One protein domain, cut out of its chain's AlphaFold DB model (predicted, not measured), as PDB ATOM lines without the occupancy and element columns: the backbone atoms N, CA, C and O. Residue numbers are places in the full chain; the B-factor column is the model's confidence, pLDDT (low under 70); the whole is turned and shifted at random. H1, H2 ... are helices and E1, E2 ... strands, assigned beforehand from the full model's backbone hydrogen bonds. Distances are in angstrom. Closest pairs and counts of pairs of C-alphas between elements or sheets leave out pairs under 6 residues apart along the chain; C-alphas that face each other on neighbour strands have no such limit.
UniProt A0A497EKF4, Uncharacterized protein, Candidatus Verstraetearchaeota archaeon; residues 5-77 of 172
ATOM      1  N   TYR A   5     -47.608 -40.935 -20.666       89.81
ATOM      2  CA  TYR A   5     -46.638 -40.482 -21.655       89.81
ATOM      3  C   TYR A   5     -45.436 -41.418 -21.614       89.81
ATOM      4  O   TYR A   5     -45.099 -41.951 -20.553       89.81
ATOM      5  N   ASP A   6     -44.746 -41.537 -22.742       90.81
ATOM      6  CA  ASP A   6     -43.473 -42.242 -22.806       90.81
ATOM      7  C   ASP A   6     -42.321 -41.270 -22.691       90.81
ATOM      8  O   ASP A   6     -42.231 -40.276 -23.411       90.81
ATOM      9  N   VAL A   7     -41.395 -41.589 -21.804       91.81
ATOM     10  CA  VAL A   7     -40.159 -40.845 -21.628       91.81
ATOM     11  C   VAL A   7     -39.018 -41.714 -22.124       91.81
ATOM     12  O   VAL A   7     -38.677 -42.722 -21.505       91.81
ATOM     13  N   VAL A   8     -38.403 -41.320 -23.237       92.50
ATOM     14  CA  VAL A   8     -37.227 -42.010 -23.772       92.50
ATOM     15  C   VAL A   8     -35.979 -41.416 -23.137       92.50
ATOM     16  O   VAL A   8     -35.677 -40.231 -23.276       92.50
ATOM     17  N   CYS A   9     -35.199 -42.249 -22.449       93.62
ATOM     18  CA  CYS A   9     -33.934 -41.823 -21.878       93.62
ATOM     19  C   CYS A   9     -32.983 -41.370 -23.003       93.62
ATOM     20  O   CYS A   9     -32.582 -42.197 -23.833       93.62
ATOM     21  N   PRO A  10     -32.507 -40.111 -22.989       93.94
ATOM     22  CA  PRO A  10     -31.688 -39.570 -24.076       93.94
ATOM     23  C   PRO A  10     -30.306 -40.220 -24.175       93.94
ATOM     24  O   PRO A  10     -29.617 -40.071 -25.188       93.94
ATOM     25  N   ARG A  11     -29.895 -40.948 -23.128       92.88
ATOM     26  CA  ARG A  11     -28.605 -41.629 -23.048       92.88
ATOM     27  C   ARG A  11     -28.656 -43.071 -23.538       92.88
ATOM     28  O   ARG A  11     -27.777 -43.466 -24.292       92.88
ATOM     29  N   CYS A  12     -29.611 -43.868 -23.061       91.44
ATOM     30  CA  CYS A  12     -29.630 -45.317 -23.298       91.44
ATOM     31  C   CYS A  12     -30.847 -45.818 -24.082       91.44
ATOM     32  O   CYS A  12     -30.912 -47.012 -24.362       91.44
ATOM     33  N   GLY A  13     -31.802 -44.939 -24.409       91.44
ATOM     34  CA  GLY A  13     -33.019 -45.310 -25.131       91.44
ATOM     35  C   GLY A  13     -34.019 -46.115 -24.308       91.44
ATOM     36  O   GLY A  13     -34.863 -46.791 -24.880       91.44
ATOM     37  N   GLU A  14     -33.911 -46.103 -22.977       91.19
ATOM     38  CA  GLU A  14     -34.908 -46.768 -22.139       91.19
ATOM     39  C   GLU A  14     -36.219 -45.997 -22.156       91.19
ATOM     40  O   GLU A  14     -36.202 -44.786 -21.955       91.19
ATOM     41  N   ILE A  15     -37.322 -46.702 -22.384       90.25
ATOM     42  CA  ILE A  15     -38.669 -46.135 -22.369       90.25
ATOM     43  C   ILE A  15     -39.215 -46.292 -20.954       90.25
ATOM     44  O   ILE A  15     -39.192 -47.398 -20.413       90.25
ATOM     45  N   MET A  16     -39.670 -45.191 -20.368       90.19
ATOM     46  CA  MET A  16     -40.262 -45.136 -19.034       90.19
ATOM     47  C   MET A  16     -41.647 -44.505 -19.130       90.19
ATOM     48  O   MET A  16     -41.808 -43.492 -19.806       90.19
ATOM     49  N   GLU A  17     -42.621 -45.067 -18.427       89.88
ATOM     50  CA  GLU A  17     -43.969 -44.507 -18.372       89.88
ATOM     51  C   GLU A  17     -44.037 -43.372 -17.346       89.88
ATOM     52  O   GLU A  17     -43.525 -43.484 -16.230       89.88
ATOM     53  N   TRP A  18     -44.678 -42.267 -17.720       91.12
ATOM     54  CA  TRP A  18     -44.865 -41.104 -16.857       91.12
ATOM     55  C   TRP A  18     -46.287 -40.562 -16.973       91.12
ATOM     56  O   TRP A  18     -46.808 -40.348 -18.067       91.12
ATOM     57  N   CYS A  19     -46.932 -40.296 -15.842       89.50
ATOM     58  CA  CYS A  19     -48.202 -39.587 -15.826       89.50
ATOM     59  C   CYS A  19     -47.940 -38.080 -15.848       89.50
ATOM     60  O   CYS A  19     -47.231 -37.571 -14.989       89.50
ATOM     61  N   LYS A  20     -48.588 -37.326 -16.745       86.50
ATOM     62  CA  LYS A  20     -48.412 -35.857 -16.817       86.50
ATOM     63  C   LYS A  20     -48.772 -35.074 -15.544       86.50
ATOM     64  O   LYS A  20     -48.566 -33.865 -15.502       86.50
ATOM     65  N   TYR A  21     -49.430 -35.726 -14.589       89.19
ATOM     66  CA  TYR A  21     -49.815 -35.143 -13.306       89.19
ATOM     67  C   TYR A  21     -48.791 -35.434 -12.201       89.19
ATOM     68  O   TYR A  21     -48.869 -34.817 -11.143       89.19
ATOM     69  N   ASP A  22     -47.844 -36.338 -12.453       91.19
ATOM     70  CA  ASP A  22     -46.771 -36.665 -11.525       91.19
ATOM     71  C   ASP A  22     -45.552 -35.765 -11.783       91.19
ATOM     72  O   ASP A  22     -45.353 -35.288 -12.907       91.19
ATOM     73  N   PRO A  23     -44.684 -35.551 -10.777       92.75
ATOM     74  CA  PRO A  23     -43.388 -34.919 -10.993       92.75
ATOM     75  C   PRO A  23     -42.564 -35.645 -12.074       92.75
ATOM     76  O   PRO A  23     -42.743 -36.850 -12.276       92.75
ATOM     77  N   PRO A  24     -41.635 -34.952 -12.758       94.81
ATOM     78  CA  PRO A  24     -40.722 -35.576 -13.709       94.81
ATOM     79  C   PRO A  24     -39.975 -36.787 -13.144       94.81
ATOM     80  O   PRO A  24     -39.643 -36.850 -11.963       94.81
ATOM     81  N   ILE A  25     -39.618 -37.732 -14.009       93.81
ATOM     82  CA  ILE A  25     -38.752 -38.847 -13.615       93.81
ATOM     83  C   ILE A  25     -37.346 -38.290 -13.363       93.81
ATOM     84  O   ILE A  25     -36.707 -37.760 -14.273       93.81
ATOM     85  N   GLU A  26     -36.833 -38.426 -12.137       94.44
ATOM     86  CA  GLU A  26     -35.521 -37.877 -11.769       94.44
ATOM     87  C   GLU A  26     -34.371 -38.579 -12.503       94.44
ATOM     88  O   GLU A  26     -33.433 -37.931 -12.981       94.44
ATOM     89  N   LYS A  27     -34.421 -39.914 -12.583       94.06
ATOM     90  CA  LYS A  27     -33.350 -40.746 -13.136       94.06
ATOM     91  C   LYS A  27     -33.896 -41.890 -13.975       94.06
ATOM     92  O   LYS A  27     -34.860 -42.544 -13.596       94.06
ATOM     93  N   CYS A  28     -33.185 -42.206 -15.052       92.06
ATOM     94  CA  CYS A  28     -33.426 -43.404 -15.838       92.06
ATOM     95  C   CYS A  28     -33.246 -44.673 -14.992       92.06
ATOM     96  O   CYS A  28     -32.166 -44.902 -14.439       92.06
ATOM     97  N   THR A  29     -34.273 -45.520 -14.969       86.94
ATOM     98  CA  THR A  29     -34.319 -46.794 -14.228       86.94
ATOM     99  C   THR A  29     -33.239 -47.784 -14.674       86.94
ATOM    100  O   THR A  29     -32.689 -48.531 -13.864       86.94
ATOM    101  N   PHE A  30     -32.848 -47.741 -15.951       88.25
ATOM    102  CA  PHE A  30     -31.794 -48.598 -16.488       88.25
ATOM    103  C   PHE A  30     -30.384 -48.038 -16.238       88.25
ATOM    104  O   PHE A  30     -29.581 -48.647 -15.524       88.25
ATOM    105  N   CYS A  31     -30.058 -46.879 -16.825       89.19
ATOM    106  CA  CYS A  31     -28.680 -46.371 -16.849       89.19
ATOM    107  C   CYS A  31     -28.341 -45.336 -15.767       89.19
ATOM    108  O   CYS A  31     -27.194 -44.883 -15.705       89.19
ATOM    109  N   GLY A  32     -29.314 -44.929 -14.948       90.00
ATOM    110  CA  GLY A  32     -29.136 -43.941 -13.880       90.00
ATOM    111  C   GLY A  32     -28.904 -42.508 -14.368       90.00
ATOM    112  O   GLY A  32     -28.546 -41.644 -13.569       90.00
ATOM    113  N   TYR A  33     -29.066 -42.239 -15.667       93.00
ATOM    114  CA  TYR A  33     -28.950 -40.887 -16.208       93.00
ATOM    115  C   TYR A  33     -29.994 -39.968 -15.575       93.00
ATOM    116  O   TYR A  33     -31.171 -40.314 -15.572       93.00
ATOM    117  N   LYS A  34     -29.571 -38.809 -15.063       94.94
ATOM    118  CA  LYS A  34     -30.485 -37.801 -14.518       94.94
ATOM    119  C   LYS A  34     -31.266 -37.160 -15.661       94.94
ATOM    120  O   LYS A  34     -30.654 -36.543 -16.527       94.94
ATOM    121  N   THR A  35     -32.580 -37.327 -15.656       94.88
ATOM    122  CA  THR A  35     -33.513 -36.814 -16.673       94.88
ATOM    123  C   THR A  35     -34.231 -35.543 -16.227       94.88
ATOM    124  O   THR A  35     -34.755 -34.817 -17.066       94.88
ATOM    125  N   ALA A  36     -34.185 -35.229 -14.935       95.62
ATOM    126  CA  ALA A  36     -34.726 -34.003 -14.363       95.62
ATOM    127  C   ALA A  36     -33.723 -33.353 -13.391       95.62
ATOM    128  O   ALA A  36     -32.722 -33.968 -13.003       95.62
ATOM    129  N   TYR A  37     -33.974 -32.098 -13.023       94.50
ATOM    130  CA  TYR A  37     -33.194 -31.336 -12.052       94.50
ATOM    131  C   TYR A  37     -34.109 -30.611 -11.063       94.50
ATOM    132  O   TYR A  37     -35.225 -30.228 -11.404       94.50
ATOM    133  N   TRP A  38     -33.621 -30.428  -9.838       95.06
ATOM    134  CA  TRP A  38     -34.302 -29.639  -8.816       95.06
ATOM    135  C   TRP A  38     -33.925 -28.170  -8.975       95.06
ATOM    136  O   TRP A  38     -32.740 -27.843  -9.094       95.06
ATOM    137  N   ASP A  39     -34.916 -27.288  -8.975       94.56
ATOM    138  CA  ASP A  39     -34.679 -25.852  -8.930       94.56
ATOM    139  C   ASP A  39     -34.404 -25.357  -7.494       94.56
ATOM    140  O   ASP A  39     -34.344 -26.121  -6.528       94.56
ATOM    141  N   ARG A  40     -34.231 -24.040  -7.338       93.19
ATOM    142  CA  ARG A  40     -33.974 -23.417  -6.026       93.19
ATOM    143  C   ARG A  40     -35.174 -23.461  -5.072       93.19
ATOM    144  O   ARG A  40     -34.993 -23.199  -3.888       93.19
ATOM    145  N   ARG A  41     -36.379 -23.725  -5.580       92.38
ATOM    146  CA  ARG A  41     -37.626 -23.824  -4.811       92.38
ATOM    147  C   ARG A  41     -37.920 -25.260  -4.384       92.38
ATOM    148  O   ARG A  41     -38.847 -25.475  -3.612       92.38
ATOM    149  N   GLY A  42     -37.114 -26.221  -4.839       91.50
ATOM    150  CA  GLY A  42     -37.354 -27.635  -4.600       91.50
ATOM    151  C   GLY A  42     -38.428 -28.204  -5.521       91.50
ATOM    152  O   GLY A  42     -39.051 -29.193  -5.162       91.50
ATOM    153  N   GLU A  43     -38.649 -27.612  -6.696       93.50
ATOM    154  CA  GLU A  43     -39.490 -28.189  -7.744       93.50
ATOM    155  C   GLU A  43     -38.625 -28.962  -8.746       93.50
ATOM    156  O   GLU A  43     -37.506 -28.558  -9.079       93.50
ATOM    157  N   LEU A  44     -39.136 -30.102  -9.209       95.38
ATOM    158  CA  LEU A  44     -38.439 -30.976 -10.144       95.38
ATOM    159  C   LEU A  44     -38.874 -30.652 -11.576       95.38
ATOM    160  O   LEU A  44     -40.058 -30.730 -11.897       95.38
ATOM    161  N   HIS A  45     -37.910 -30.340 -12.443       94.19
ATOM    162  CA  HIS A  45     -38.138 -29.952 -13.837       94.19
ATOM    163  C   HIS A  45     -37.399 -30.884 -14.792       94.19
ATOM    164  O   HIS A  45     -36.267 -31.293 -14.522       94.19
ATOM    165  N   TRP A  46     -38.017 -31.210 -15.929       94.62
ATOM    166  CA  TRP A  46     -37.345 -31.946 -17.003       94.62
ATOM    167  C   TRP A  46     -36.091 -31.197 -17.468       94.62
ATOM    168  O   TRP A  46     -36.093 -29.972 -17.575       94.62
ATOM    169  N   LYS A  47     -35.013 -31.930 -17.757       94.62
ATOM    170  CA  LYS A  47     -33.864 -31.353 -18.467       94.62
ATOM    171  C   LYS A  47     -34.235 -31.115 -19.931       94.62
ATOM    172  O   LYS A  47     -35.043 -31.854 -20.481       94.62
ATOM    173  N   ASP A  48     -33.562 -30.166 -20.574       92.06
ATOM    174  CA  ASP A  48     -33.803 -29.807 -21.982       92.06
ATOM    175  C   ASP A  48     -33.637 -30.983 -22.957       92.06
ATOM    176  O   ASP A  48     -34.214 -30.999 -24.038       92.06
ATOM    177  N   ASP A  49     -32.836 -31.980 -22.581       91.62
ATOM    178  CA  ASP A  49     -32.589 -33.178 -23.374       91.62
ATOM    179  C   ASP A  49     -33.527 -34.349 -23.037       91.62
ATOM    180  O   ASP A  49     -33.369 -35.430 -23.604       91.62
ATOM    181  N   ALA A  50     -34.475 -34.181 -22.110       89.38
ATOM    182  CA  ALA A  50     -35.480 -35.194 -21.817       89.38
ATOM    183  C   ALA A  50     -36.474 -35.310 -22.983       89.38
ATOM    184  O   ALA A  50     -37.031 -34.318 -23.448       89.38
ATOM    185  N   LEU A  51     -36.708 -36.536 -23.453       90.62
ATOM    186  CA  LEU A  51     -37.589 -36.806 -24.588       90.62
ATOM    187  C   LEU A  51     -38.916 -37.355 -24.068       90.62
ATOM    188  O   LEU A  51     -38.975 -38.513 -23.658       90.62
ATOM    189  N   VAL A  52     -39.955 -36.520 -24.064       90.75
ATOM    190  CA  VAL A  52     -41.299 -36.867 -23.577       90.75
ATOM    191  C   VAL A  52     -42.268 -36.921 -24.759       90.75
ATOM    192  O   VAL A  52     -42.482 -35.919 -25.438       90.75
ATOM    193  N   PHE A  53     -42.871 -38.083 -24.986       87.62
ATOM    194  CA  PHE A  53     -43.785 -38.356 -26.090       87.62
ATOM    195  C   PHE A  53     -45.228 -38.439 -25.590       87.62
ATOM    196  O   PHE A  53     -45.524 -39.071 -24.578       87.62
ATOM    197  N   GLY A  54     -46.142 -37.787 -26.312       74.19
ATOM    198  CA  GLY A  54     -47.559 -37.674 -25.943       74.19
ATOM    199  C   GLY A  54     -48.431 -38.902 -26.205       74.19
ATOM    200  O   GLY A  54     -49.619 -38.866 -25.886       74.19
ATOM    201  N   VAL A  55     -47.875 -39.950 -26.812       62.66
ATOM    202  CA  VAL A  55     -48.586 -41.139 -27.300       62.66
ATOM    203  C   VAL A  55     -47.802 -42.396 -26.940       62.66
ATOM    204  O   VAL A  55     -46.586 -42.400 -27.097       62.66
ATOM    205  N   GLY A  56     -48.536 -43.426 -26.496       60.88
ATOM    206  CA  GLY A  56     -48.038 -44.658 -25.871       60.88
ATOM    207  C   GLY A  56     -46.910 -45.405 -26.605       60.88
ATOM    208  O   GLY A  56     -46.730 -45.261 -27.818       60.88
ATOM    209  N   SER A  57     -46.223 -46.284 -25.861       59.34
ATOM    210  CA  SER A  57     -44.985 -47.016 -26.204       59.34
ATOM    211  C   SER A  57     -45.060 -47.889 -27.460       59.34
ATOM    212  O   SER A  57     -44.056 -48.427 -27.932       59.34
ATOM    213  N   THR A  58     -46.255 -48.023 -28.027       62.94
ATOM    214  CA  THR A  58     -46.538 -48.702 -29.289       62.94
ATOM    215  C   THR A  58     -46.336 -47.812 -30.514       62.94
ATOM    216  O   THR A  58     -46.308 -48.337 -31.629       62.94
ATOM    217  N   SER A  59     -46.178 -46.495 -30.341       81.25
ATOM    218  CA  SER A  59     -45.931 -45.588 -31.459       81.25
ATOM    219  C   SER A  59     -44.582 -45.887 -32.119       81.25
ATOM    220  O   SER A  59     -43.579 -46.182 -31.463       81.25
ATOM    221  N   LEU A  60     -44.568 -45.839 -33.454       84.12
ATOM    222  CA  LEU A  60     -43.366 -46.106 -34.244       84.12
ATOM    223  C   LEU A  60     -42.237 -45.137 -33.869       84.12
ATOM    224  O   LEU A  60     -41.103 -45.564 -33.695       84.12
ATOM    225  N   GLU A  61     -42.576 -43.867 -33.652       86.38
ATOM    226  CA  GLU A  61     -41.630 -42.806 -33.305       86.38
ATOM    227  C   GLU A  61     -40.897 -43.076 -31.980       86.38
ATOM    228  O   GLU A  61     -39.665 -43.037 -31.936       86.38
ATOM    229  N   VAL A  62     -41.630 -43.431 -30.913       88.25
ATOM    230  CA  VAL A  62     -41.032 -43.773 -29.608       88.25
ATOM    231  C   VAL A  62     -40.081 -44.957 -29.752       88.25
ATOM    232  O   VAL A  62     -38.968 -44.939 -29.220       88.25
ATOM    233  N   ARG A  63     -40.499 -45.987 -30.498       87.12
ATOM    234  CA  ARG A  63     -39.694 -47.192 -30.717       87.12
ATOM    235  C   ARG A  63     -38.426 -46.895 -31.506       87.12
ATOM    236  O   ARG A  63     -37.351 -47.315 -31.086       87.12
ATOM    237  N   GLU A  64     -38.527 -46.174 -32.614       90.38
ATOM    238  CA  GLU A  64     -37.377 -45.830 -33.453       90.38
ATOM    239  C   GLU A  64     -36.355 -44.987 -32.685       90.38
ATOM    240  O   GLU A  64     -35.155 -45.283 -32.723       90.38
ATOM    241  N   GLU A  65     -36.813 -43.996 -31.917       91.56
ATOM    242  CA  GLU A  65     -35.927 -43.169 -31.100       91.56
ATOM    243  C   GLU A  65     -35.254 -43.989 -29.990       91.56
ATOM    244  O   GLU A  65     -34.032 -43.917 -29.810       91.56
ATOM    245  N   ALA A  66     -36.020 -44.825 -29.282       90.69
ATOM    246  CA  ALA A  66     -35.496 -45.721 -28.258       90.69
ATOM    247  C   ALA A  66     -34.432 -46.674 -28.825       90.69
ATOM    248  O   ALA A  66     -33.326 -46.777 -28.283       90.69
ATOM    249  N   GLU A  67     -34.716 -47.331 -29.952       91.31
ATOM    250  CA  GLU A  67     -33.773 -48.238 -30.600       91.31
ATOM    251  C   GLU A  67     -32.500 -47.524 -31.052       91.31
ATOM    252  O   GLU A  67     -31.396 -48.026 -30.818       91.31
ATOM    253  N   ARG A  68     -32.629 -46.343 -31.667       92.56
ATOM    254  CA  ARG A  68     -31.498 -45.542 -32.148       92.56
ATOM    255  C   ARG A  68     -30.550 -45.171 -31.011       92.56
ATOM    256  O   ARG A  68     -29.338 -45.374 -31.115       92.56
ATOM    257  N   ARG A  69     -31.091 -44.663 -29.899       93.12
ATOM    258  CA  ARG A  69     -30.305 -44.301 -28.704       93.12
ATOM    259  C   ARG A  69     -29.638 -45.516 -28.082       93.12
ATOM    260  O   ARG A  69     -28.477 -45.452 -27.681       93.12
ATOM    261  N   ARG A  70     -30.359 -46.631 -28.026       91.62
ATOM    262  CA  ARG A  70     -29.864 -47.870 -27.439       91.62
ATOM    263  C   ARG A  70     -28.716 -48.479 -28.240       91.62
ATOM    264  O   ARG A  70     -27.729 -48.891 -27.631       91.62
ATOM    265  N   ARG A  71     -28.798 -48.477 -29.577       91.88
ATOM    266  CA  ARG A  71     -27.688 -48.901 -30.452       91.88
ATOM    267  C   ARG A  71     -26.434 -48.098 -30.151       91.88
ATOM    268  O   ARG A  71     -25.438 -48.679 -29.726       91.88
ATOM    269  N   ARG A  72     -26.540 -46.768 -30.213       93.12
ATOM    270  CA  ARG A  72     -25.433 -45.858 -29.903       93.12
ATOM    271  C   ARG A  72     -24.837 -46.112 -28.514       93.12
ATOM    272  O   ARG A  72     -23.622 -46.182 -28.354       93.12
ATOM    273  N   PHE A  73     -25.681 -46.297 -27.500       92.69
ATOM    274  CA  PHE A  73     -25.224 -46.543 -26.133       92.69
ATOM    275  C   PHE A  73     -24.352 -47.801 -26.011       92.69
ATOM    276  O   PHE A  73     -23.338 -47.772 -25.306       92.69
ATOM    277  N   PHE A  74     -24.745 -48.897 -26.666       91.00
ATOM    278  CA  PHE A  74     -24.020 -50.169 -26.617       91.00
ATOM    279  C   PHE A  74     -22.861 -50.255 -27.618       91.00
ATOM    280  O   PHE A  74     -21.916 -50.994 -27.343       91.00
ATOM    281  N   GLU A  75     -22.876 -49.480 -28.702       90.44
ATOM    282  CA  GLU A  75     -21.705 -49.258 -29.565       90.44
ATOM    283  C   GLU A  75     -20.578 -48.570 -28.786       90.44
ATOM    284  O   GLU A  75     -19.438 -49.026 -28.812       90.44
ATOM    285  N   GLU A  76     -20.905 -47.534 -28.006       91.12
ATOM    286  CA  GLU A  76     -19.927 -46.799 -27.194       91.12
ATOM    287  C   GLU A  76     -19.415 -47.603 -25.984       91.12
ATOM    288  O   GLU A  76     -18.277 -47.419 -25.553       91.12
ATOM    289  N   ARG A  77     -20.252 -48.459 -25.374       85.56
ATOM    290  CA  ARG A  77     -19.947 -49.102 -24.076       85.56
ATOM    291  C   ARG A  77     -19.629 -50.590 -24.150       85.56
ATOM    292  O   ARG A  77     -19.098 -51.123 -23.179       85.56
TER     293      ARG A  77
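AT A GLANCE: This is residues 5 to 77 of the 172 residues of an uncharacterized protein of Candidatus Verstraetearchaeota archaeon (UniProt A0A497EKF4). A small three-stranded sheet, E2 E1 E5, has one long helix, H1, along one face; a separate hairpin, E3 and E4, lies toward the opposite end of the longest axis. The 73 printed residues run E1 E2 E3 E4 E5 H1, both sheets antiparallel, class mixed, with under half in named elements. The whole is compact, radius of gyration of the C-alphas 12.4 A, spanning 38 by 28 by 18 A.

IN THESE COORDINATES: E1, residues 5 to 8, starts at C-alpha 5 (-46.638, -40.482, -21.655). E2 is 15 to 19, 13.3 A; E5 51 to 53; E3 36 to 38; E4 44 to 46. H1, 60 to 77, 25.7 A, ends at C-alpha 77 (-19.947, -49.102, -24.076).

HOW THE PARTS SIT: Inner strand E1 forms a hairpin with E2, N 7 and O 16 at 2.8 A, and is antiparallel to E5, N 8 and O 51 at 2.9 A. In two layers, a helix on one sheet face, H1 is over E1, height 8.1 A, along the strands, 11 degrees on the local plane; the closest C-alphas, Val 8 and Ala 66, are 6.1 A apart. Every O i to N i+4 pair of H1 is within hydrogen-bond range. Hairpin E3 and E4, N 37 and O 45 at 2.9 A, is apart from H1.

THE WHOLE: The C-alphas farthest apart, Arg 41 and Glu 75, are 38.9 A apart. The printed part has no cut; E2 to E3 is a long link. Residues 55 to 58 have pLDDT under 70.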